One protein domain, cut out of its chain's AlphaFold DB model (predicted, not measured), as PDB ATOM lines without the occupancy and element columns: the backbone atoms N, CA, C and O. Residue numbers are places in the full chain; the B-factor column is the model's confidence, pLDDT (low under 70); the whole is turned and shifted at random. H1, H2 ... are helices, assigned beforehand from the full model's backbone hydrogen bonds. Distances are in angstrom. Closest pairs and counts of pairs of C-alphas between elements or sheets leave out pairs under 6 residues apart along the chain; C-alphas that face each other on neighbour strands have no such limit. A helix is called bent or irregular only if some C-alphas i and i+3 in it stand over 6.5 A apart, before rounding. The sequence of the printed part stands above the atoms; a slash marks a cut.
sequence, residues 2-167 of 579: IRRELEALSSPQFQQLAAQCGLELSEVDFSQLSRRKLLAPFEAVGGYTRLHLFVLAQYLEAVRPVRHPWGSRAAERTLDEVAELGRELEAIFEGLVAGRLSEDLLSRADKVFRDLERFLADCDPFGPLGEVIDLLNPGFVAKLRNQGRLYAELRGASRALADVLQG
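This is residues 2 to 167 of the 579 residues of an uncharacterized protein of Bradymonadales bacterium TMQ4 (UniProt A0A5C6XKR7). Two layers of helices cross at the core: the long helices H9 and H6 lie side by side, and the hairpin of H4 and H5 crosses over them. H2 and H3 lie beyond H4 on one side, H7 and H8 on the side of H9 away from H6, and the loop around Pro 69 sticks out. The printed part has 166 residues with nine named helices, H1 to H9 in order, and no named strand; the class is all helix. It is compact, with a radius of gyration of the C-alphas of 15.5 A and spans of 46 by 37 by 30 A.

H9, residues 146 to 166, is the hub, touching five helices. H6, residues 103 to 122, touches it at a shallow tilt of 29 degrees, opposite ways, the closest C-alphas being Leu 120 and Tyr 151, 6.5 A apart. H5, residues 79 to 97, touches residues 105 to 112 of H6 at a steep tilt of 58 degrees, closest at the C-alphas of Ile 92 and Leu 105, 6.1 A. H4, residues 52 to 63, forms a helical hairpin with H5, at a shallow tilt of 6 degrees; the C-alphas of Val 55 and Gly 86 are closest, 6.1 A apart. H4 and H9 only just touch, with 3 pairs of C-alphas within 8 A, the closest being Phe 54 and Leu 154, 7.1 A. H2, residues 11 to 20, and H9 touch only at their ends, and only just, with 3 pairs within 8 A; the C-alphas of Gln 20 and Asn 146 are closest, 5.9 A apart. H3, residues 27 to 35, touches no helix but is near H2. H7, residues 127 to 135, touches H9 at a steep tilt of 63 degrees, closest at the C-alphas of Ile 133 and Ala 152, 6.5 A. H8, residues 138 to 141, is close to H9 but not clearly touching, with C-alphas of Val 141 and Arg 149 closest, 6.7 A. H1, residues 2 to 5, touches H9, with C-alphas of Ile 2 and Ala 160 closest, 5.4 A. Every O i to N i+4 pair is within hydrogen-bond range in H2, H3, H4, H5, H6 and H9; H7 has 0 of 5, with 4 of 6 O i to N i+3 pairs, and H1 and H8 are too short for an i+4 pair.

H9 is 30.4 A long and ends at C-alpha 166, (43.690, -17.589, -35.606). H6 is 28.9 A, H5 27.1 A and H4 16.2 A. H7, 15.2 A, is irregular: C-alphas 128 and 131 are 7.1 A apart. H2 is 14.3 A and H3 12.2 A. H8 is 4.9 A and H1 6.2 A; H1 begins at C-alpha 2, (52.772, -19.366, -43.925), and is neither bent nor irregular, but only just.

The C-alphas farthest apart are those of Pro 69 and Gly 99, 46.8 A. The printed part has no cut. The links H3 to H4, residues 36 to 51, and H4 to H5, residues 64 to 78, are long. The mean pLDDT of the printed part is 90.5; residues 2 to 3 and 66 to 74 are under 70.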
ATOM      1  N   ILE A   2      54.166 -19.037 -43.532       53.19
ATOM      2  CA  ILE A   2      52.772 -19.366 -43.925       53.19
ATOM      3  C   ILE A   2      52.507 -19.343 -45.451       53.19
ATOM      4  O   ILE A   2      51.722 -20.135 -45.957       53.19
ATOM      5  N   ARG A   3      53.207 -18.500 -46.225       65.94
ATOM      6  CA  ARG A   3      53.002 -18.402 -47.684       65.94
ATOM      7  C   ARG A   3      53.450 -19.619 -48.493       65.94
ATOM      8  O   ARG A   3      52.924 -19.802 -49.579       65.94
ATOM      9  N   ARG A   4      54.420 -20.408 -48.020       77.50
ATOM     10  CA  ARG A   4      54.990 -21.479 -48.853       77.50
ATOM     11  C   ARG A   4      54.081 -22.702 -48.921       77.50
ATOM     12  O   ARG A   4      53.998 -23.330 -49.970       77.50
ATOM     13  N   GLU A   5      53.389 -23.016 -47.828       82.44
ATOM     14  CA  GLU A   5      52.480 -24.170 -47.765       82.44
ATOM     15  C   GLU A   5      51.214 -23.954 -48.607       82.44
ATOM     16  O   GLU A   5      50.720 -24.884 -49.244       82.44
ATOM     17  N   LEU A   6      50.766 -22.699 -48.701       84.00
ATOM     18  CA  LEU A   6      49.618 -22.266 -49.505       84.00
ATOM     19  C   LEU A   6      50.015 -21.738 -50.897       84.00
ATOM     20  O   LEU A   6      49.197 -21.126 -51.579       84.00
ATOM     21  N   GLU A   7      51.267 -21.938 -51.312       90.88
ATOM     22  CA  GLU A   7      51.743 -21.533 -52.635       90.88
ATOM     23  C   GLU A   7      51.034 -22.350 -53.722       90.88
ATOM     24  O   GLU A   7      50.891 -23.570 -53.603       90.88
ATOM     25  N   ALA A   8      50.570 -21.672 -54.775       93.38
ATOM     26  CA  ALA A   8      49.947 -22.351 -55.898       93.38
ATOM     27  C   ALA A   8      50.998 -23.103 -56.716       93.38
ATOM     28  O   ALA A   8      52.005 -22.554 -57.159       93.38
ATOM     29  N   LEU A   9      50.720 -24.377 -56.926       96.00
ATOM     30  CA  LEU A   9      51.462 -25.298 -57.757       96.00
ATOM     31  C   LEU A   9      50.840 -25.302 -59.150       96.00
ATOM     32  O   LEU A   9      49.618 -25.324 -59.313       96.00
ATOM     33  N   SER A  10      51.687 -25.332 -60.171       96.00
ATOM     34  CA  SER A  10      51.213 -25.603 -61.529       96.00
ATOM     35  C   SER A  10      50.620 -27.018 -61.621       96.00
ATOM     36  O   SER A  10      50.986 -27.901 -60.845       96.00
ATOM     37  N   SER A  11      49.738 -27.261 -62.597       96.06
ATOM     38  CA  SER A  11      49.161 -28.594 -62.853       96.06
ATOM     39  C   SER A  11      50.194 -29.740 -62.842       96.06
ATOM     40  O   SER A  11      49.983 -30.700 -62.100       96.06
ATOM     41  N   PRO A  12      51.330 -29.674 -63.575       96.62
ATOM     42  CA  PRO A  12      52.309 -30.764 -63.565       96.62
ATOM     43  C   PRO A  12      53.006 -30.935 -62.206       96.62
ATOM     44  O   PRO A  12      53.276 -32.060 -61.795       96.62
ATOM     45  N   GLN A  13      53.264 -29.844 -61.475       96.56
ATOM     46  CA  GLN A  13      53.855 -29.920 -60.133       96.56
ATOM     47  C   GLN A  13      52.895 -30.558 -59.128       96.56
ATOM     48  O   GLN A  13      53.328 -31.341 -58.285       96.56
ATOM     49  N   PHE A  14      51.600 -30.249 -59.225       97.12
ATOM     50  CA  PHE A  14      50.583 -30.858 -58.376       97.12
ATOM     51  C   PHE A  14      50.419 -32.352 -58.673       97.12
ATOM     52  O   PHE A  14      50.419 -33.145 -57.738       97.12
ATOM     53  N   GLN A  15      50.362 -32.756 -59.948       96.69
ATOM     54  CA  GLN A  15      50.306 -34.175 -60.326       96.69
ATOM     55  C   GLN A  15      51.539 -34.947 -59.836       96.69
ATOM     56  O   GLN A  15      51.407 -36.033 -59.276       96.69
ATOM     57  N   GLN A  16      52.736 -34.365 -59.968       96.56
ATOM     58  CA  GLN A  16      53.961 -34.967 -59.442       96.56
ATOM     59  C   GLN A  16      53.912 -35.114 -57.913       96.56
ATOM     60  O   GLN A  16      54.333 -36.141 -57.380       96.56
ATOM     61  N   LEU A  17      53.397 -34.106 -57.202       96.44
ATOM     62  CA  LEU A  17      53.232 -34.162 -55.750       96.44
ATOM     63  C   LEU A  17      52.202 -35.225 -55.337       96.44
ATOM     64  O   LEU A  17      52.467 -35.983 -54.407       96.44
ATOM     65  N   ALA A  18      51.069 -35.313 -56.038       97.12
ATOM     66  CA  ALA A  18      50.038 -36.320 -55.804       97.12
ATOM     67  C   ALA A  18      50.590 -37.743 -55.994       97.12
ATOM     68  O   ALA A  18      50.442 -38.576 -55.101       97.12
ATOM     69  N   ALA A  19      51.343 -37.984 -57.072       96.62
ATOM     70  CA  ALA A  19      52.011 -39.263 -57.308       96.62
ATOM     71  C   ALA A  19      53.004 -39.622 -56.185       96.62
ATOM     72  O   ALA A  19      53.002 -40.742 -55.686       96.62
ATOM     73  N   GLN A  20      53.805 -38.663 -55.696       96.38
ATOM     74  CA  GLN A  20      54.708 -38.891 -54.552       96.38
ATOM     75  C   GLN A  20      53.969 -39.229 -53.248       96.38
ATOM     76  O   GLN A  20      54.531 -39.898 -52.377       96.38
ATOM     77  N   CYS A  21      52.726 -38.767 -53.113       97.19
ATOM     78  CA  CYS A  21      51.834 -39.077 -51.999       97.19
ATOM     79  C   CYS A  21      51.118 -40.431 -52.156       97.19
ATOM     80  O   CYS A  21      50.353 -40.810 -51.272       97.19
ATOM     81  N   GLY A  22      51.361 -41.171 -53.245       95.94
ATOM     82  CA  GLY A  22      50.659 -42.419 -53.562       95.94
ATOM     83  C   GLY A  22      49.240 -42.205 -54.104       95.94
ATOM     84  O   GLY A  22      48.443 -43.137 -54.115       95.94
ATOM     85  N   LEU A  23      48.909 -40.981 -54.532       96.25
ATOM     86  CA  LEU A  23      47.642 -40.625 -55.172       96.25
ATOM     87  C   LEU A  23      47.863 -40.561 -56.687       96.25
ATOM     88  O   LEU A  23      47.904 -39.484 -57.286       96.25
ATOM     89  N   GLU A  24      48.099 -41.720 -57.297       93.88
ATOM     90  CA  GLU A  24      48.347 -41.822 -58.734       93.88
ATOM     91  C   GLU A  24      47.066 -41.524 -59.522       93.88
ATOM     92  O   GLU A  24      46.027 -42.154 -59.330       93.88
ATOM     93  N   LEU A  25      47.145 -40.544 -60.419       93.44
ATOM     94  CA  LEU A  25      46.084 -40.199 -61.354       93.44
ATOM     95  C   LEU A  25      46.666 -40.171 -62.758       93.44
ATOM     96  O   LEU A  25      47.718 -39.564 -62.980       93.44
ATOM     97  N   SER A  26      45.948 -40.743 -63.722       94.94
ATOM     98  CA  SER A  26      46.277 -40.494 -65.120       94.94
ATOM     99  C   SER A  26      45.997 -39.026 -65.478       94.94
ATOM    100  O   SER A  26      45.127 -38.372 -64.895       94.94
ATOM    101  N   GLU A  27      46.706 -38.490 -66.474       95.81
ATOM    102  CA  GLU A  27      46.459 -37.129 -66.982       95.81
ATOM    103  C   GLU A  27      45.008 -36.958 -67.476       95.81
ATOM    104  O   GLU A  27      44.405 -35.884 -67.354       95.81
ATOM    105  N   VAL A  28      44.420 -38.048 -67.983       95.12
ATOM    106  CA  VAL A  28      43.022 -38.112 -68.413       95.12
ATOM    107  C   VAL A  28      42.082 -37.978 -67.215       95.12
ATOM    108  O   VAL A  28      41.189 -37.129 -67.259       95.12
ATOM    109  N   ASP A  29      42.297 -38.738 -66.140       94.50
ATOM    110  CA  ASP A  29      41.464 -38.674 -64.930       94.50
ATOM    111  C   ASP A  29      41.558 -37.302 -64.270       94.50
ATOM    112  O   ASP A  29      40.543 -36.701 -63.921       94.50
ATOM    113  N   PHE A  30      42.767 -36.745 -64.191       96.12
ATOM    114  CA  PHE A  30      42.983 -35.396 -63.678       96.12
ATOM    115  C   PHE A  30      42.223 -34.339 -64.498       96.12
ATOM    116  O   PHE A  30      41.546 -33.466 -63.948       96.12
ATOM    117  N   SER A  31      42.271 -34.448 -65.828       94.19
ATOM    118  CA  SER A  31      41.519 -33.566 -66.727       94.19
ATOM    119  C   SER A  31      40.006 -33.714 -66.547       94.19
ATOM    120  O   SER A  31      39.274 -32.726 -66.623       94.19
ATOM    121  N   GLN A  32      39.515 -34.929 -66.293       94.44
ATOM    122  CA  GLN A  32      38.100 -35.178 -66.018       94.44
ATOM    123  C   GLN A  32      37.663 -34.603 -64.668       94.44
ATOM    124  O   GLN A  32      36.612 -33.962 -64.606       94.44
ATOM    125  N   LEU A  33      38.472 -34.763 -63.617       95.12
ATOM    126  CA  LEU A  33      38.239 -34.175 -62.294       95.12
ATOM    127  C   LEU A  33      38.133 -32.648 -62.362       95.12
ATOM    128  O   LEU A  33      37.207 -32.061 -61.799       95.12
ATOM    129  N   SER A  34      39.034 -32.019 -63.120       94.25
ATOM    130  CA  SER A  34      39.015 -30.575 -63.370       94.25
ATOM    131  C   SER A  34      37.768 -30.145 -64.152       94.25
ATOM    132  O   SER A  34      37.044 -29.244 -63.726       94.25
ATOM    133  N   ARG A  35      37.413 -30.853 -65.237       94.12
ATOM    134  CA  ARG A  35      36.189 -30.573 -66.020       94.12
ATOM    135  C   ARG A  35      34.905 -30.708 -65.203       94.12
ATOM    136  O   ARG A  35      33.973 -29.936 -65.410       94.12
ATOM    137  N   ARG A  36      34.851 -31.678 -64.288       92.19
ATOM    138  CA  ARG A  36      33.708 -31.904 -63.389       92.19
ATOM    139  C   ARG A  36      33.685 -30.955 -62.190       92.19
ATOM    140  O   ARG A  36      32.762 -31.045 -61.390       92.19
ATOM    141  N   LYS A  37      34.663 -30.047 -62.073       91.88
ATOM    142  CA  LYS A  37      34.830 -29.128 -60.936       91.88
ATOM    143  C   LYS A  37      34.956 -29.840 -59.584       91.88
ATOM    144  O   LYS A  37      34.634 -29.263 -58.552       91.88
ATOM    145  N   LEU A  38      35.432 -31.085 -59.591       92.06
ATOM    146  CA  LEU A  38      35.823 -31.787 -58.367       92.06
ATOM    147  C   LEU A  38      37.172 -31.269 -57.863       92.06
ATOM    148  O   LEU A  38      37.431 -31.249 -56.666       92.06
ATOM    149  N   LEU A  39      38.028 -30.842 -58.796       94.38
ATOM    150  CA  LEU A  39      39.382 -30.377 -58.523       94.38
ATOM    151  C   LEU A  39      39.705 -29.210 -59.469       94.38
ATOM    152  O   LEU A  39      40.331 -29.384 -60.517       94.38
ATOM    153  N   ALA A  40      39.194 -28.024 -59.138       92.94
ATOM    154  CA  ALA A  40      39.385 -26.810 -59.926       92.94
ATOM    155  C   ALA A  40      40.652 -26.059 -59.472       92.94
ATOM    156  O   ALA A  40      40.885 -25.939 -58.272       92.94
ATOM    157  N   PRO A  41      41.499 -25.564 -60.393       94.38
ATOM    158  CA  PRO A  41      42.607 -24.695 -60.011       94.38
ATOM    159  C   PRO A  41      42.060 -23.358 -59.503       94.38
ATOM    160  O   PRO A  41      41.132 -22.809 -60.092       94.38
ATOM    161  N   PHE A  42      42.676 -22.785 -58.470       90.06
ATOM    162  CA  PHE A  42      42.280 -21.469 -57.979       90.06
ATOM    163  C   PHE A  42      42.607 -20.396 -59.007       90.06
ATOM    164  O   PHE A  42      43.782 -20.123 -59.270       90.06
ATOM    165  N   GLU A  43      41.580 -19.739 -59.546       88.62
ATOM    166  CA  GLU A  43      41.746 -18.684 -60.550       88.62
ATOM    167  C   GLU A  43      42.578 -17.513 -60.009       88.62
ATOM    168  O   GLU A  43      43.433 -16.977 -60.712       88.62
ATOM    169  N   ALA A  44      42.394 -17.166 -58.730       83.00
ATOM    170  CA  ALA A  44      43.081 -16.047 -58.088       83.00
ATOM    171  C   ALA A  44      44.611 -16.214 -58.016       83.00
ATOM    172  O   ALA A  44      45.339 -15.220 -58.036       83.00
ATOM    173  N   VAL A  45      45.104 -17.453 -57.921       83.44
ATOM    174  CA  VAL A  45      46.541 -17.759 -57.765       83.44
ATOM    175  C   VAL A  45      47.105 -18.521 -58.975       83.44
ATOM    176  O   VAL A  45      48.317 -18.650 -59.116       83.44
ATOM    177  N   GLY A  46      46.241 -18.983 -59.884       88.50
ATOM    178  CA  GLY A  46      46.614 -19.647 -61.130       88.50
ATOM    179  C   GLY A  46      47.125 -21.081 -60.960       88.50
ATOM    180  O   GLY A  46      47.973 -21.510 -61.742       88.50
ATOM    181  N   GLY A  47      46.653 -21.826 -59.953       94.56
ATOM    182  CA  GLY A  47      47.129 -23.193 -59.718       94.56
ATOM    183  C   GLY A  47      46.435 -23.951 -58.587       94.56
ATOM    184  O   GLY A  47      45.402 -23.533 -58.073       94.56
ATOM    185  N   TYR A  48      47.021 -25.083 -58.207       96.00
ATOM    186  CA  TYR A  48      46.527 -25.996 -57.176       96.00
ATOM    187  C   TYR A  48      47.306 -25.823 -55.875       96.00
ATOM    188  O   TYR A  48      48.497 -25.547 -55.886       96.00
ATOM    189  N   THR A  49      46.669 -26.034 -54.733       95.44
ATOM    190  CA  THR A  49      47.330 -25.967 -53.417       95.44
ATOM    191  C   THR A  49      47.455 -27.348 -52.795       95.44
ATOM    192  O   THR A  49      46.773 -28.287 -53.200       95.44
ATOM    193  N   ARG A  50      48.279 -27.481 -51.753       95.62
ATOM    194  CA  ARG A  50      48.420 -28.741 -51.003       95.62
ATOM    195  C   ARG A  50      47.111 -29.238 -50.391       95.62
ATOM    196  O   ARG A  50      46.916 -30.441 -50.303       95.62
ATOM    197  N   LEU A  51      46.181 -28.341 -50.051       95.19
ATOM    198  CA  LEU A  51      44.850 -28.724 -49.559       95.19
ATOM    199  C   LEU A  51      44.012 -29.473 -50.609       95.19
ATOM    200  O   LEU A  51      43.130 -30.239 -50.241       95.19
ATOM    201  N   HIS A  52      44.330 -29.364 -51.901       96.50
ATOM    202  CA  HIS A  52      43.689 -30.201 -52.917       96.50
ATOM    203  C   HIS A  52      44.087 -31.680 -52.820       96.50
ATOM    204  O   HIS A  52      43.352 -32.527 -53.321       96.50
ATOM    205  N   LEU A  53      45.202 -32.019 -52.157       96.81
ATOM    206  CA  LEU A  53      45.537 -33.417 -51.865       96.81
ATOM    207  C   LEU A  53      44.497 -34.055 -50.936       96.81
ATOM    208  O   LEU A  53      44.235 -35.245 -51.061       96.81
ATOM    209  N   PHE A  54      43.869 -33.270 -50.052       96.56
ATOM    210  CA  PHE A  54      42.811 -33.755 -49.165       96.56
ATOM    211  C   PHE A  54      41.546 -34.095 -49.957       96.56
ATOM    212  O   PHE A  54      41.027 -35.201 -49.835       96.56
ATOM    213  N   VAL A  55      41.106 -33.194 -50.845       96.44
ATOM    214  CA  VAL A  55      39.973 -33.453 -51.755       96.44
ATOM    215  C   VAL A  55      40.257 -34.662 -52.639       96.44
ATOM    216  O   VAL A  55      39.386 -35.506 -52.828       96.44
ATOM    217  N   LEU A  56      41.486 -34.778 -53.148       96.69
ATOM    218  CA  LEU A  56      41.874 -35.908 -53.978       96.69
ATOM    219  C   LEU A  56      41.859 -37.234 -53.209       96.69
ATOM    220  O   LEU A  56      41.362 -38.229 -53.729       96.69
ATOM    221  N   ALA A  57      42.386 -37.254 -51.985       96.06
ATOM    222  CA  ALA A  57      42.364 -38.443 -51.141       96.06
ATOM    223  C   ALA A  57      40.921 -38.891 -50.854       96.06
ATOM    224  O   ALA A  57      40.599 -40.059 -51.049       96.06
ATOM    225  N   GLN A  58      40.040 -37.945 -50.513       95.50
ATOM    226  CA  GLN A  58      38.610 -38.194 -50.295       95.50
ATOM    227  C   GLN A  58      37.898 -38.680 -51.568       95.50
ATOM    228  O   GLN A  58      37.068 -39.583 -51.513       95.50
ATOM    229  N   TYR A  59      38.247 -38.138 -52.740       95.38
ATOM    230  CA  TYR A  59      37.728 -38.621 -54.021       95.38
ATOM    231  C   TYR A  59      38.153 -40.064 -54.302       95.38
ATOM    232  O   TYR A  59      37.321 -40.885 -54.684       95.38
ATOM    233  N   LEU A  60      39.438 -40.380 -54.129       93.56
ATOM    234  CA  LEU A  60      39.949 -41.727 -54.380       93.56
ATOM    235  C   LEU A  60      39.362 -42.741 -53.401       93.56
ATOM    236  O   LEU A  60      39.117 -43.870 -53.808       93.56
ATOM    237  N   GLU A  61      39.086 -42.342 -52.160       91.50
ATOM    238  CA  GLU A  61      38.352 -43.156 -51.191       91.50
ATOM    239  C   GLU A  61      36.899 -43.393 -51.629       91.50
ATOM    240  O   GLU A  61      36.447 -44.536 -51.643       91.50
ATOM    241  N   ALA A  62      36.201 -42.348 -52.084       91.12
ATOM    242  CA  ALA A  62      34.819 -42.432 -52.563       91.12
ATOM    243  C   ALA A  62      34.652 -43.236 -53.864       91.12
ATOM    244  O   ALA A  62      33.639 -43.908 -54.053       91.12
ATOM    245  N   VAL A  63      35.628 -43.168 -54.775       90.31
ATOM    246  CA  VAL A  63      35.609 -43.907 -56.049       90.31
ATOM    247  C   VAL A  63      36.216 -45.293 -55.917       90.31
ATOM    248  O   VAL A  63      36.004 -46.113 -56.814       90.31
ATOM    249  N   ARG A  64      36.953 -45.585 -54.834       85.62
ATOM    250  CA  ARG A  64      37.546 -46.905 -54.632       85.62
ATOM    251  C   ARG A  64      36.415 -47.921 -54.756       85.62
ATOM    252  O   ARG A  64      35.509 -47.903 -53.922       85.62
ATOM    253  N   PRO A  65      36.412 -48.768 -55.804       70.00
ATOM    254  CA  PRO A  65      35.362 -49.754 -55.936       70.00
ATOM    255  C   PRO A  65      35.400 -50.555 -54.643       70.00
ATOM    256  O   PRO A  65      36.476 -51.022 -54.256       70.00
ATOM    257  N   VAL A  66      34.261 -50.632 -53.951       61.59
ATOM    258  CA  VAL A  66      34.094 -51.446 -52.746       61.59
ATOM    259  C   VAL A  66      34.254 -52.891 -53.206       61.59
ATOM    260  O   VAL A  66      33.299 -53.583 -53.533       61.59
ATOM    261  N   ARG A  67      35.509 -53.316 -53.378       44.19
ATOM    262  CA  ARG A  67      35.883 -54.611 -53.955       44.19
ATOM    263  C   ARG A  67      35.734 -55.733 -52.940       44.19
ATOM    264  O   ARG A  67      36.043 -56.875 -53.259       44.19
ATOM    265  N   HIS A  68      35.286 -55.420 -51.728       47.28
ATOM    266  CA  HIS A  68      35.027 -56.412 -50.711       47.28
ATOM    267  C   HIS A  68      33.900 -55.948 -49.784       47.28
ATOM    268  O   HIS A  68      33.998 -54.844 -49.250       47.28
ATOM    269  N   PRO A  69      32.884 -56.785 -49.516       52.78
ATOM    270  CA  PRO A  69      31.831 -56.463 -48.551       52.78
ATOM    271  C   PRO A  69      32.372 -56.210 -47.133       52.78
ATOM    272  O   PRO A  69      31.706 -55.546 -46.346       52.78
ATOM    273  N   TRP A  70      33.587 -56.682 -46.810       49.44
ATOM    274  CA  TRP A  70      34.200 -56.593 -45.469       49.44
ATOM    275  C   TRP A  70      35.541 -55.851 -45.430       49.44
ATOM    276  O   TRP A  70      36.189 -55.779 -44.391       49.44
ATOM    277  N   GLY A  71      35.981 -55.306 -46.563       52.22
ATOM    278  CA  GLY A  71      37.321 -54.757 -46.738       52.22
ATOM    279  C   GLY A  71      37.253 -53.373 -47.351       52.22
ATOM    280  O   GLY A  71      37.302 -53.247 -48.573       52.22
ATOM    281  N   SER A  72      37.160 -52.381 -46.466       48.50
ATOM    282  CA  SER A  72      37.200 -50.913 -46.610       48.50
ATOM    283  C   SER A  72      35.929 -50.369 -45.977       48.50
ATOM    284  O   SER A  72      34.839 -50.791 -46.359       48.50
ATOM    285  N   ARG A  73      36.052 -49.452 -45.005       57.47
ATOM    286  CA  ARG A  73      34.915 -48.634 -44.563       57.47
ATOM    287  C   ARG A  73      34.152 -48.187 -45.813       57.47
ATOM    288  O   ARG A  73      34.786 -47.774 -46.785       57.47
ATOM    289  N   ALA A  74      32.822 -48.313 -45.807       64.38
ATOM    290  CA  ALA A  74      32.021 -47.620 -46.809       64.38
ATOM    291  C   ALA A  74      32.509 -46.172 -46.826       64.38
ATOM    292  O   ALA A  74      32.713 -45.612 -45.746       64.38
ATOM    293  N   ALA A  75      32.782 -45.634 -48.017       74.62
ATOM    294  CA  ALA A  75      33.328 -44.293 -48.137       74.62
ATOM    295  C   ALA A  75      32.508 -43.352 -47.251       74.62
ATOM    296  O   ALA A  75      31.284 -43.288 -47.383       74.62
ATOM    297  N   GLU A  76      33.174 -42.669 -46.318       84.62
ATOM    298  CA  GLU A  76      32.481 -41.797 -45.364       84.62
ATOM    299  C   GLU A  76      31.755 -40.652 -46.083       84.62
ATOM    300  O   GLU A  76      30.845 -40.047 -45.519       84.62
ATOM    301  N   ARG A  77      32.155 -40.375 -47.334       90.25
ATOM    302  CA  ARG A  77      31.594 -39.342 -48.194       90.25
ATOM    303  C   ARG A  77      31.170 -39.882 -49.551       90.25
ATOM    304  O   ARG A  77      31.869 -40.659 -50.200       90.25
ATOM    305  N   THR A  78      30.044 -39.373 -50.015       92.56
ATOM    306  CA  THR A  78      29.568 -39.484 -51.392       92.56
ATOM    307  C   THR A  78      30.360 -38.561 -52.326       92.56
ATOM    308  O   THR A  78      30.980 -37.585 -51.898       92.56
ATOM    309  N   LEU A  79      30.318 -38.823 -53.637       91.88
ATOM    310  CA  LEU A  79      30.999 -37.973 -54.627       91.88
ATOM    311  C   LEU A  79      30.491 -36.525 -54.628       91.88
ATOM    312  O   LEU A  79      31.273 -35.609 -54.882       91.88
ATOM    313  N   ASP A  80      29.215 -36.312 -54.308       93.38
ATOM    314  CA  ASP A  80      28.621 -34.977 -54.218       93.38
ATOM    315  C   ASP A  80      29.154 -34.199 -53.006       93.38
ATOM    316  O   ASP A  80      29.459 -33.011 -53.122       93.38
ATOM    317  N   GLU A  81      29.358 -34.870 -51.868       94.38
ATOM    318  CA  GLU A  81      29.973 -34.274 -50.674       94.38
ATOM    319  C   GLU A  81      31.452 -33.942 -50.901       94.38
ATOM    320  O   GLU A  81      31.936 -32.911 -50.432       94.38
ATOM    321  N   VAL A  82      32.178 -34.769 -51.664       94.62
ATOM    322  CA  VAL A  82      33.556 -34.455 -52.081       94.62
ATOM    323  C   VAL A  82      33.576 -33.242 -53.022       94.62
ATOM    324  O   VAL A  82      34.429 -32.363 -52.883       94.62
ATOM    325  N   ALA A  83      32.612 -33.137 -53.941       94.06
ATOM    326  CA  ALA A  83      32.460 -31.976 -54.819       94.06
ATOM    327  C   ALA A  83      32.112 -30.691 -54.049       94.06
ATOM    328  O   ALA A  83      32.544 -29.594 -54.408       94.06
ATOM    329  N   GLU A  84      31.283 -30.797 -53.010       95.00
ATOM    330  CA  GLU A  84      30.969 -29.687 -52.112       95.00
ATOM    331  C   GLU A  84      32.196 -29.261 -51.305       95.00
ATOM    332  O   GLU A  84      32.511 -28.073 -51.295       95.00
ATOM    333  N   LEU A  85      32.955 -30.212 -50.753       95.12
ATOM    334  CA  LEU A  85      34.212 -29.942 -50.051       95.12
ATOM    335  C   LEU A  85      35.219 -29.189 -50.939       95.12
ATOM    336  O   LEU A  85      35.838 -28.226 -50.485       95.12
ATOM    337  N   GLY A  86      35.365 -29.593 -52.206       93.56
ATOM    338  CA  GLY A  86      36.222 -28.895 -53.171       93.56
ATOM    339  C   GLY A  86      35.811 -27.432 -53.379       93.56
ATOM    340  O   GLY A  86      36.654 -26.538 -53.318       93.56
ATOM    341  N   ARG A  87      34.505 -27.173 -53.536       94.81
ATOM    342  CA  ARG A  87      33.949 -25.814 -53.681       94.81
ATOM    343  C   ARG A  87      34.062 -24.982 -52.401       94.81
ATOM    344  O   ARG A  87      34.295 -23.778 -52.474       94.81
ATOM    345  N   GLU A  88      33.888 -25.596 -51.231       94.94
ATOM    346  CA  GLU A  88      34.075 -24.923 -49.942       94.94
ATOM    347  C   GLU A  88      35.529 -24.482 -49.765       94.94
ATOM    348  O   GLU A  88      35.774 -23.323 -49.428       94.94
ATOM    349  N   LEU A  89      36.489 -25.368 -50.054       93.50
ATOM    350  CA  LEU A  89      37.914 -25.040 -50.016       93.50
ATOM    351  C   LEU A  89      38.259 -23.891 -50.964       93.50
ATOM    352  O   LEU A  89      38.984 -22.983 -50.564       93.50
ATOM    353  N   GLU A  90      37.708 -23.887 -52.176       92.94
ATOM    354  CA  GLU A  90      37.868 -22.785 -53.127       92.94
ATOM    355  C   GLU A  90      37.369 -21.453 -52.579       92.94
ATOM    356  O   GLU A  90      38.141 -20.494 -52.514       92.94
ATOM    357  N   ALA A  91      36.141 -21.408 -52.067       93.94
ATOM    358  CA  ALA A  91      35.586 -20.192 -51.485       93.94
ATOM    359  C   ALA A  91      36.398 -19.687 -50.274       93.94
ATOM    360  O   ALA A  91      36.598 -18.480 -50.112       93.94
ATOM    361  N   ILE A  92      36.892 -20.601 -49.428       93.06
ATOM    362  CA  ILE A  92      37.751 -20.260 -48.287       93.06
ATOM    363  C   ILE A  92      39.062 -19.653 -48.789       93.06
ATOM    364  O   ILE A  92      39.451 -18.578 -48.337       93.06
ATOM    365  N   PHE A  93      39.735 -20.295 -49.746       90.00
ATOM    366  CA  PHE A  93      40.996 -19.798 -50.292       90.00
ATOM    367  C   PHE A  93      40.850 -18.453 -50.995       90.00
ATOM    368  O   PHE A  93      41.685 -17.574 -50.787       90.00
ATOM    369  N   GLU A  94      39.801 -18.257 -51.789       91.19
ATOM    370  CA  GLU A  94      39.525 -16.966 -52.417       91.19
ATOM    371  C   GLU A  94      39.316 -15.870 -51.370       91.19
ATOM    372  O   GLU A  94      39.915 -14.796 -51.471       91.19
ATOM    373  N   GLY A  95      38.540 -16.152 -50.317       91.69
ATOM    374  CA  GLY A  95      38.348 -15.228 -49.199       91.69
ATOM    375  C   GLY A  95      39.650 -14.919 -48.450       91.69
ATOM    376  O   GLY A  95      39.896 -13.765 -48.078       91.69
ATOM    377  N   LEU A  96      40.526 -15.916 -48.295       89.88
ATOM    378  CA  LEU A  96      41.855 -15.760 -47.702       89.88
ATOM    379  C   LEU A  96      42.784 -14.893 -48.553       89.88
ATOM    380  O   LEU A  96      43.418 -13.977 -48.030       89.88
ATOM    381  N   VAL A  97      42.844 -15.142 -49.861       88.62
ATOM    382  CA  VAL A  97      43.659 -14.364 -50.805       88.62
ATOM    383  C   VAL A  97      43.149 -12.926 -50.905       88.62
ATOM    384  O   VAL A  97      43.947 -11.988 -50.928       88.62
ATOM    385  N   ALA A  98      41.828 -12.728 -50.883       90.62
ATOM    386  CA  ALA A  98      41.203 -11.409 -50.846       90.62
ATOM    387  C   ALA A  98      41.396 -10.676 -49.501       90.62
ATOM    388  O   ALA A  98      41.088  -9.483 -49.400       90.62
ATOM    389  N   GLY A  99      41.883 -11.368 -48.463       90.25
ATOM    390  CA  GLY A  99      42.033 -10.833 -47.109       90.25
ATOM    391  C   GLY A  99      40.699 -10.483 -46.444       90.25
ATOM    392  O   GLY A  99      40.655  -9.605 -45.583       90.25
ATOM    393  N   ARG A 100      39.601 -11.111 -46.881       89.44
ATOM    394  CA  ARG A 100      38.239 -10.879 -46.387       89.44
ATOM    395  C   ARG A 100      37.502 -12.209 -46.303       89.44
ATOM    396  O   ARG A 100      36.848 -12.619 -47.258       89.44
ATOM    397  N   LEU A 101      37.574 -12.856 -45.146       91.38
ATOM    398  CA  LEU A 101      36.659 -13.944 -44.822       91.38
ATOM    399  C   LEU A 101      35.410 -13.358 -44.166       91.38
ATOM    400  O   LEU A 101      35.512 -12.612 -43.192       91.38
ATOM    401  N   SER A 102      34.234 -13.667 -44.709       93.44
ATOM    402  CA  SER A 102      32.979 -13.426 -43.995       93.44
ATOM    403  C   SER A 102      32.880 -14.363 -42.784       93.44
ATOM    404  O   SER A 102      33.526 -15.410 -42.759       93.44
ATOM    405  N   GLU A 103      32.056 -14.016 -41.792       94.50
ATOM    406  CA  GLU A 103      31.786 -14.901 -40.642       94.50
ATOM    407  C   GLU A 103      31.278 -16.279 -41.096       94.50
ATOM    408  O   GLU A 103      31.704 -17.308 -40.573       94.50
ATOM    409  N   ASP A 104      30.460 -16.308 -42.152       95.44
ATOM    410  CA  ASP A 104      29.988 -17.550 -42.765       95.44
ATOM    411  C   ASP A 104      31.151 -18.392 -43.310       95.44
ATOM    412  O   ASP A 104      31.225 -19.591 -43.044       95.44
ATOM    413  N   LEU A 105      32.089 -17.779 -44.044       94.31
ATOM    414  CA  LEU A 105      33.267 -18.481 -44.562       94.31
ATOM    415  C   LEU A 105      34.214 -18.937 -43.447       94.31
ATOM    416  O   LEU A 105      34.778 -20.020 -43.572       94.31
ATOM    417  N   LEU A 106      34.350 -18.177 -42.356       93.75
ATOM    418  CA  LEU A 106      35.114 -18.605 -41.175       93.75
ATOM    419  C   LEU A 106      34.511 -19.870 -40.562       93.75
ATOM    420  O   LEU A 106      35.230 -20.836 -40.328       93.75
ATOM    421  N   SER A 107      33.186 -19.911 -40.391       94.56
ATOM    422  CA  SER A 107      32.511 -21.099 -39.852       94.56
ATOM    423  C   SER A 107      32.687 -22.344 -40.735       94.56
ATOM    424  O   SER A 107      32.855 -23.455 -40.227       94.56
ATOM    425  N   ARG A 108      32.696 -22.167 -42.064       95.25
ATOM    426  CA  ARG A 108      32.951 -23.253 -43.021       95.25
ATOM    427  C   ARG A 108      34.416 -23.671 -43.004       95.25
ATOM    428  O   ARG A 108      34.699 -24.862 -43.038       95.25
ATOM    429  N   ALA A 109      35.335 -22.716 -42.888       94.44
ATOM    430  CA  ALA A 109      36.757 -23.000 -42.761       94.44
ATOM    431  C   ALA A 109      37.071 -23.791 -41.489       94.44
ATOM    432  O   ALA A 109      37.808 -24.767 -41.567       94.44
ATOM    433  N   ASP A 110      36.444 -23.453 -40.359       94.81
ATOM    434  CA  ASP A 110      36.555 -24.225 -39.118       94.81
ATOM    435  C   ASP A 110      36.023 -25.656 -39.278       94.81
ATOM    436  O   ASP A 110      36.616 -26.601 -38.754       94.81
ATOM    437  N   LYS A 111      34.915 -25.843 -40.009       95.38
ATOM    438  CA  LYS A 111      34.376 -27.178 -40.316       95.38
ATOM    439  C   LYS A 111      35.365 -27.990 -41.158       95.38
ATOM    440  O   LYS A 111      35.725 -29.094 -40.763       95.38
ATOM    441  N   VAL A 112      35.840 -27.427 -42.270       95.06
ATOM    442  CA  VAL A 112      36.813 -28.081 -43.162       95.06
ATOM    443  C   VAL A 112      38.123 -28.383 -42.431       95.06
ATOM    444  O   VAL A 112      38.711 -29.442 -42.631       95.06
ATOM    445  N   PHE A 113      38.561 -27.487 -41.548       95.69
ATOM    446  CA  PHE A 113      39.740 -27.684 -40.715       95.69
ATOM    447  C   PHE A 113      39.584 -28.890 -39.776       95.69
ATOM    448  O   PHE A 113      40.456 -29.752 -39.750       95.69
ATOM    449  N   ARG A 114      38.451 -29.015 -39.072       95.56
ATOM    450  CA  ARG A 114      38.177 -30.185 -38.212       95.56
ATOM    451  C   ARG A 114      38.093 -31.488 -39.001       95.56
ATOM    452  O   ARG A 114      38.567 -32.517 -38.527       95.56
ATOM    453  N   ASP A 115      37.495 -31.446 -40.187       95.38
ATOM    454  CA  ASP A 115      37.421 -32.606 -41.076       95.38
ATOM    455  C   ASP A 115      38.821 -33.047 -41.530       95.38
ATOM    456  O   ASP A 115      39.129 -34.238 -41.525       95.38
ATOM    457  N   LEU A 116      39.688 -32.085 -41.861       95.81
ATOM    458  CA  LEU A 116      41.089 -32.336 -42.195       95.81
ATOM    459  C   LEU A 116      41.873 -32.898 -41.001       95.81
ATOM    460  O   LEU A 116      42.661 -33.823 -41.179       95.81
ATOM    461  N   GLU A 117      41.667 -32.377 -39.788       96.06
ATOM    462  CA  GLU A 117      42.301 -32.905 -38.572       96.06
ATOM    463  C   GLU A 117      41.861 -34.340 -38.266       96.06
ATOM    464  O   GLU A 117      42.704 -35.174 -37.934       96.06
ATOM    465  N   ARG A 118      40.568 -34.655 -38.424       95.44
ATOM    466  CA  ARG A 118      40.063 -36.030 -38.287       95.44
ATOM    467  C   ARG A 118      40.715 -36.953 -39.317       95.44
ATOM    468  O   ARG A 118      41.226 -38.001 -38.941       95.44
ATOM    469  N   PHE A 119      40.767 -36.532 -40.579       95.00
ATOM    470  CA  PHE A 119      41.421 -37.303 -41.636       95.00
ATOM    471  C   PHE A 119      42.909 -37.545 -41.353       95.00
ATOM    472  O   PHE A 119      43.400 -38.657 -41.533       95.00
ATOM    473  N   LEU A 120      43.631 -36.521 -40.884       95.31
ATOM    474  CA  LEU A 120      45.032 -36.661 -40.485       95.31
ATOM    475  C   LEU A 120      45.192 -37.663 -39.337       95.31
ATOM    476  O   LEU A 120      46.103 -38.480 -39.398       95.31
ATOM    477  N   ALA A 121      44.312 -37.639 -38.333       94.88
ATOM    478  CA  ALA A 121      44.351 -38.593 -37.228       94.88
ATOM    479  C   ALA A 121      44.110 -40.042 -37.689       94.88
ATOM    480  O   ALA A 121      44.795 -40.948 -37.219       94.88
ATOM    481  N   ASP A 122      43.188 -40.256 -38.632       93.25
ATOM    482  CA  ASP A 122      42.893 -41.585 -39.183       93.25
ATOM    483  C   ASP A 122      44.008 -42.104 -40.110       93.25
ATOM    484  O   ASP A 122      44.249 -43.310 -40.185       93.25
ATOM    485  N   CYS A 123      44.705 -41.204 -40.809       91.75
ATOM    486  CA  CYS A 123      45.754 -41.551 -41.768       91.75
ATOM    487  C   CYS A 123      47.181 -41.485 -41.203       91.75
ATOM    488  O   CYS A 123      48.112 -41.560 -42.002       91.75
ATOM    489  N   ASP A 124      47.383 -41.309 -39.891       94.88
ATOM    490  CA  ASP A 124      48.708 -41.085 -39.294       94.88
ATOM    491  C   ASP A 124      49.607 -42.334 -39.372       94.88
ATOM    492  O   ASP A 124      49.446 -43.262 -38.573       94.88
ATOM    493  N   PRO A 125      50.607 -42.375 -40.277       94.25
ATOM    494  CA  PRO A 125      51.482 -43.535 -40.395       94.25
ATOM    495  C   PRO A 125      52.630 -43.507 -39.371       94.25
ATOM    496  O   PRO A 125      53.418 -44.447 -39.302       94.25
ATOM    497  N   PHE A 126      52.768 -42.423 -38.602       94.44
ATOM    498  CA  PHE A 126      53.862 -42.191 -37.659       94.44
ATOM    499  C   PHE A 126      53.419 -42.322 -36.196       94.44
ATOM    500  O   PHE A 126      54.268 -42.405 -35.301       94.44
ATOM    501  N   GLY A 127      52.108 -42.352 -35.941       93.44
ATOM    502  CA  GLY A 127      51.520 -42.535 -34.618       93.44
ATOM    503  C   GLY A 127      52.047 -41.493 -33.618       93.44
ATOM    504  O   GLY A 127      51.964 -40.294 -33.881       93.44
ATOM    505  N   PRO A 128      52.655 -41.895 -32.484       91.38
ATOM    506  CA  PRO A 128      53.197 -40.952 -31.498       91.38
ATOM    507  C   PRO A 128      54.263 -39.985 -32.042       91.38
ATOM    508  O   PRO A 128      54.521 -38.950 -31.432       91.38
ATOM    509  N   LEU A 129      54.905 -40.308 -33.172       90.69
ATOM    510  CA  LEU A 129      55.908 -39.447 -33.806       90.69
ATOM    511  C   LEU A 129      55.295 -38.374 -34.717       90.69
ATOM    512  O   LEU A 129      56.043 -37.554 -35.254       90.69
ATOM    513  N   GLY A 130      53.966 -38.335 -34.865       91.12
ATOM    514  CA  GLY A 130      53.259 -37.353 -35.684       91.12
ATOM    515  C   GLY A 130      53.660 -35.907 -35.367       91.12
ATOM    516  O   GLY A 130      53.891 -35.105 -36.268       91.12
ATOM    517  N   GLU A 131      53.848 -35.579 -34.085       90.62
ATOM    518  CA  GLU A 131      54.265 -34.240 -33.631       90.62
ATOM    519  C   GLU A 131      55.679 -33.841 -34.069       90.62
ATOM    520  O   GLU A 131      55.972 -32.660 -34.256       90.62
ATOM    521  N   VAL A 132      56.564 -34.818 -34.272       93.12
ATOM    522  CA  VAL A 132      57.956 -34.569 -34.663       93.12
ATOM    523  C   VAL A 132      58.054 -34.168 -36.135       93.12
ATOM    524  O   VAL A 132      59.015 -33.510 -36.531       93.12
ATOM    525  N   ILE A 133      57.051 -34.500 -36.952       94.19
ATOM    526  CA  ILE A 133      57.041 -34.194 -38.391       94.19
ATOM    527  C   ILE A 133      57.107 -32.696 -38.651       94.19
ATOM    528  O   ILE A 133      57.793 -32.268 -39.577       94.19
ATOM    529  N   ASP A 134      56.500 -31.901 -37.774       90.06
ATOM    530  CA  ASP A 134      56.526 -30.440 -37.855       90.06
ATOM    531  C   ASP A 134      57.933 -29.853 -37.642       90.06
ATOM    532  O   ASP A 134      58.185 -28.691 -37.970       90.06
ATOM    533  N   LEU A 135      58.855 -30.644 -37.087       93.50
ATOM    534  CA  LEU A 135      60.250 -30.278 -36.843       93.50
ATOM    535  C   LEU A 135      61.194 -30.799 -37.935       93.50
ATOM    536  O   LEU A 135      62.381 -30.455 -37.934       93.50
ATOM    537  N   LEU A 136      60.706 -31.633 -38.858       92.38
ATOM    538  CA  LEU A 136      61.538 -32.212 -39.904       92.38
ATOM    539  C   LEU A 136      61.972 -31.149 -40.914       92.38
ATOM    540  O   LEU A 136      61.233 -30.247 -41.304       92.38
ATOM    541  N   ASN A 137      63.207 -31.292 -41.390       94.31
ATOM    542  CA  ASN A 137      63.716 -30.452 -42.463       94.31
ATOM    543  C   ASN A 137      62.873 -30.680 -43.738       94.31
ATOM    544  O   ASN A 137      62.646 -31.840 -44.097       94.31
ATOM    545  N   PRO A 138      62.485 -29.626 -44.484       91.44
ATOM    546  CA  PRO A 138      61.757 -29.764 -45.747       91.44
ATOM    547  C   PRO A 138      62.397 -30.741 -46.745       91.44
ATOM    548  O   PRO A 138      61.696 -31.440 -47.470       91.44
ATOM    549  N   GLY A 139      63.732 -30.838 -46.772       94.12
ATOM    550  CA  GLY A 139      64.440 -31.799 -47.624       94.12
ATOM    551  C   GLY A 139      64.250 -33.263 -47.206       94.12
ATOM    552  O   GLY A 139      64.369 -34.150 -48.045       94.12
ATOM    553  N   PHE A 140      63.951 -33.525 -45.931       95.00
ATOM    554  CA  PHE A 140      63.593 -34.855 -45.438       95.00
ATOM    555  C   PHE A 140      62.126 -35.166 -45.727       95.00
ATOM    556  O   PHE A 140      61.823 -36.244 -46.229       95.00
ATOM    557  N   VAL A 141      61.236 -34.189 -45.519       93.88
ATOM    558  CA  VAL A 141      59.816 -34.301 -45.880       93.88
ATOM    559  C   VAL A 141      59.667 -34.628 -47.372       93.88
ATOM    560  O   VAL A 141      58.860 -35.482 -47.725       93.88
ATOM    561  N   ALA A 142      60.511 -34.050 -48.238       93.50
ATOM    562  CA  ALA A 142      60.567 -34.345 -49.677       93.50
ATOM    563  C   ALA A 142      61.022 -35.772 -50.040       93.50
ATOM    564  O   ALA A 142      60.785 -36.216 -51.160       93.50
ATOM    565  N   LYS A 143      61.688 -36.483 -49.121       95.81
ATOM    566  CA  LYS A 143      62.134 -37.872 -49.320       95.81
ATOM    567  C   LYS A 143      61.117 -38.903 -48.838       95.81
ATOM    568  O   LYS A 143      61.262 -40.075 -49.180       95.81
ATOM    569  N   LEU A 144      60.122 -38.489 -48.050       94.56
ATOM    570  CA  LEU A 144      59.014 -39.359 -47.667       94.56
ATOM    571  C   LEU A 144      58.259 -39.807 -48.927       94.56
ATOM    572  O   LEU A 144      58.202 -39.081 -49.920       94.56
ATOM    573  N   ARG A 145      57.682 -41.008 -48.885       93.62
ATOM    574  CA  ARG A 145      56.877 -41.576 -49.975       93.62
ATOM    575  C   ARG A 145      55.490 -41.956 -49.463       93.62
ATOM    576  O   ARG A 145      55.321 -42.185 -48.264       93.62
ATOM    577  N   ASN A 146      54.530 -42.055 -50.378       95.12
ATOM    578  CA  ASN A 146      53.180 -42.564 -50.129       95.12
ATOM    579  C   ASN A 146      52.480 -41.805 -48.981       95.12
ATOM    580  O   ASN A 146      52.573 -40.579 -48.888       95.12
ATOM    581  N   GLN A 147      51.823 -42.533 -48.077       93.31
ATOM    582  CA  GLN A 147      51.065 -41.980 -46.951       93.31
ATOM    583  C   GLN A 147      51.903 -41.079 -46.036       93.31
ATOM    584  O   GLN A 147      51.414 -40.046 -45.589       93.31
ATOM    585  N   GLY A 148      53.184 -41.398 -45.812       96.06
ATOM    586  CA  GLY A 148      54.057 -40.554 -44.990       96.06
ATOM    587  C   GLY A 148      54.278 -39.165 -45.598       96.06
ATOM    588  O   GLY A 148      54.321 -38.165 -44.881       96.06
ATOM    589  N   ARG A 149      54.370 -39.090 -46.933       96.75
ATOM    590  CA  ARG A 149      54.467 -37.825 -47.676       96.75
ATOM    591  C   ARG A 149      53.144 -37.063 -47.638       96.75
ATOM    592  O   ARG A 149      53.159 -35.868 -47.352       96.75
ATOM    593  N   LEU A 150      52.032 -37.762 -47.882       96.56
ATOM    594  CA  LEU A 150      50.682 -37.195 -47.850       96.56
ATOM    595  C   LEU A 150      50.390 -36.538 -46.498       96.56
ATOM    596  O   LEU A 150      50.009 -35.371 -46.447       96.56
ATOM    597  N   TYR A 151      50.632 -37.276 -45.413       96.56
ATOM    598  CA  TYR A 151      50.417 -36.807 -44.051       96.56
ATOM    599  C   TYR A 151      51.231 -35.542 -43.756       96.56
ATOM    600  O   TYR A 151      50.681 -34.555 -43.277       96.56
ATOM    601  N   ALA A 152      52.527 -35.532 -44.086       96.06
ATOM    602  CA  ALA A 152      53.395 -34.390 -43.805       96.06
ATOM    603  C   ALA A 152      52.971 -33.118 -44.566       96.06
ATOM    604  O   ALA A 152      52.957 -32.030 -43.990       96.06
ATOM    605  N   GLU A 153      52.588 -33.249 -45.839       95.94
ATOM    606  CA  GLU A 153      52.128 -32.123 -46.664       95.94
ATOM    607  C   GLU A 153      50.762 -31.587 -46.199       95.94
ATOM    608  O   GLU A 153      50.567 -30.373 -46.099       95.94
ATOM    609  N   LEU A 154      49.824 -32.475 -45.854       96.31
ATOM    610  CA  LEU A 154      48.512 -32.082 -45.335       96.31
ATOM    611  C   LEU A 154      48.592 -31.475 -43.933       96.31
ATOM    612  O   LEU A 154      47.876 -30.517 -43.648       96.31
ATOM    613  N   ARG A 155      49.492 -31.964 -43.077       95.31
ATOM    614  CA  ARG A 155      49.743 -31.392 -41.749       95.31
ATOM    615  C   ARG A 155      50.339 -29.986 -41.844       95.31
ATOM    616  O   ARG A 155      49.866 -29.076 -41.162       95.31
ATOM    617  N   GLY A 156      51.294 -29.773 -42.753       93.94
ATOM    618  CA  GLY A 156      51.823 -28.440 -43.062       93.94
ATOM    619  C   GLY A 156      50.740 -27.478 -43.564       93.94
ATOM    620  O   GLY A 156      50.643 -26.342 -43.090       93.94
ATOM    621  N   ALA A 157      49.874 -27.950 -44.463       93.88
ATOM    622  CA  ALA A 157      48.748 -27.175 -44.979       93.88
ATOM    623  C   ALA A 157      47.689 -26.864 -43.902       93.88
ATOM    624  O   ALA A 157      47.212 -25.730 -43.829       93.88
ATOM    625  N   SER A 158      47.370 -27.834 -43.039       95.00
ATOM    626  CA  SER A 158      46.455 -27.682 -41.901       95.00
ATOM    627  C   SER A 158      46.947 -26.601 -40.938       95.00
ATOM    628  O   SER A 158      46.217 -25.666 -40.616       95.00
ATOM    629  N   ARG A 159      48.231 -26.638 -40.565       93.38
ATOM    630  CA  ARG A 159      48.839 -25.614 -39.709       93.38
ATOM    631  C   ARG A 159      48.799 -24.226 -40.343       93.38
ATOM    632  O   ARG A 159      48.474 -23.255 -39.667       93.38
ATOM    633  N   ALA A 160      49.110 -24.128 -41.635       91.81
ATOM    634  CA  ALA A 160      49.029 -22.859 -42.348       91.81
ATOM    635  C   ALA A 160      47.594 -22.308 -42.367       91.81
ATOM    636  O   ALA A 160      47.414 -21.101 -42.232       91.81
ATOM    637  N   LEU A 161      46.582 -23.173 -42.487       92.25
ATOM    638  CA  LEU A 161      45.177 -22.783 -42.383       92.25
ATOM    639  C   LEU A 161      44.824 -22.324 -40.957       92.25
ATOM    640  O   LEU A 161      44.245 -21.252 -40.798       92.25
ATOM    641  N   ALA A 162      45.241 -23.068 -39.927       93.56
ATOM    642  CA  ALA A 162      45.023 -22.719 -38.521       93.56
ATOM    643  C   ALA A 162      45.631 -21.357 -38.153       93.56
ATOM    644  O   ALA A 162      44.959 -20.527 -37.541       93.56
ATOM    645  N   ASP A 163      46.874 -21.100 -38.570       91.69
ATOM    646  CA  ASP A 163      47.564 -19.828 -38.333       91.69
ATOM    647  C   ASP A 163      46.791 -18.649 -38.945       91.69
ATOM    648  O   ASP A 163      46.764 -17.553 -38.384       91.69
ATOM    649  N   VAL A 164      46.150 -18.861 -40.097       89.56
ATOM    650  CA  VAL A 164      45.379 -17.825 -40.786       89.56
ATOM    651  C   VAL A 164      44.008 -17.615 -40.138       89.56
ATOM    652  O   VAL A 164      43.589 -16.467 -39.996       89.56
ATOM    653  N   LEU A 165      43.344 -18.684 -39.686       90.81
ATOM    654  CA  LEU A 165      42.073 -18.598 -38.955       90.81
ATOM    655  C   LEU A 165      42.245 -17.934 -37.581       90.81
ATOM    656  O   LEU A 165      41.432 -17.099 -37.190       90.81
ATOM    657  N   GLN A 166      43.341 -18.230 -36.879       90.19
ATOM    658  CA  GLN A 166      43.690 -17.589 -35.606       90.19
ATOM    659  C   GLN A 166      44.248 -16.165 -35.799       90.19
ATOM    660  O   GLN A 166      44.140 -15.316 -34.915       90.19
ATOM    661  N   GLY A 167      44.840 -15.888 -36.964       71.62
ATOM    662  CA  GLY A 167      45.594 -14.674 -37.289       71.62
ATOM    663  C   GLY A 167      44.779 -13.416 -37.607       71.62
ATOM    664  O   GLY A 167      45.367 -12.419 -38.034       71.62
TER     665      GLY A 167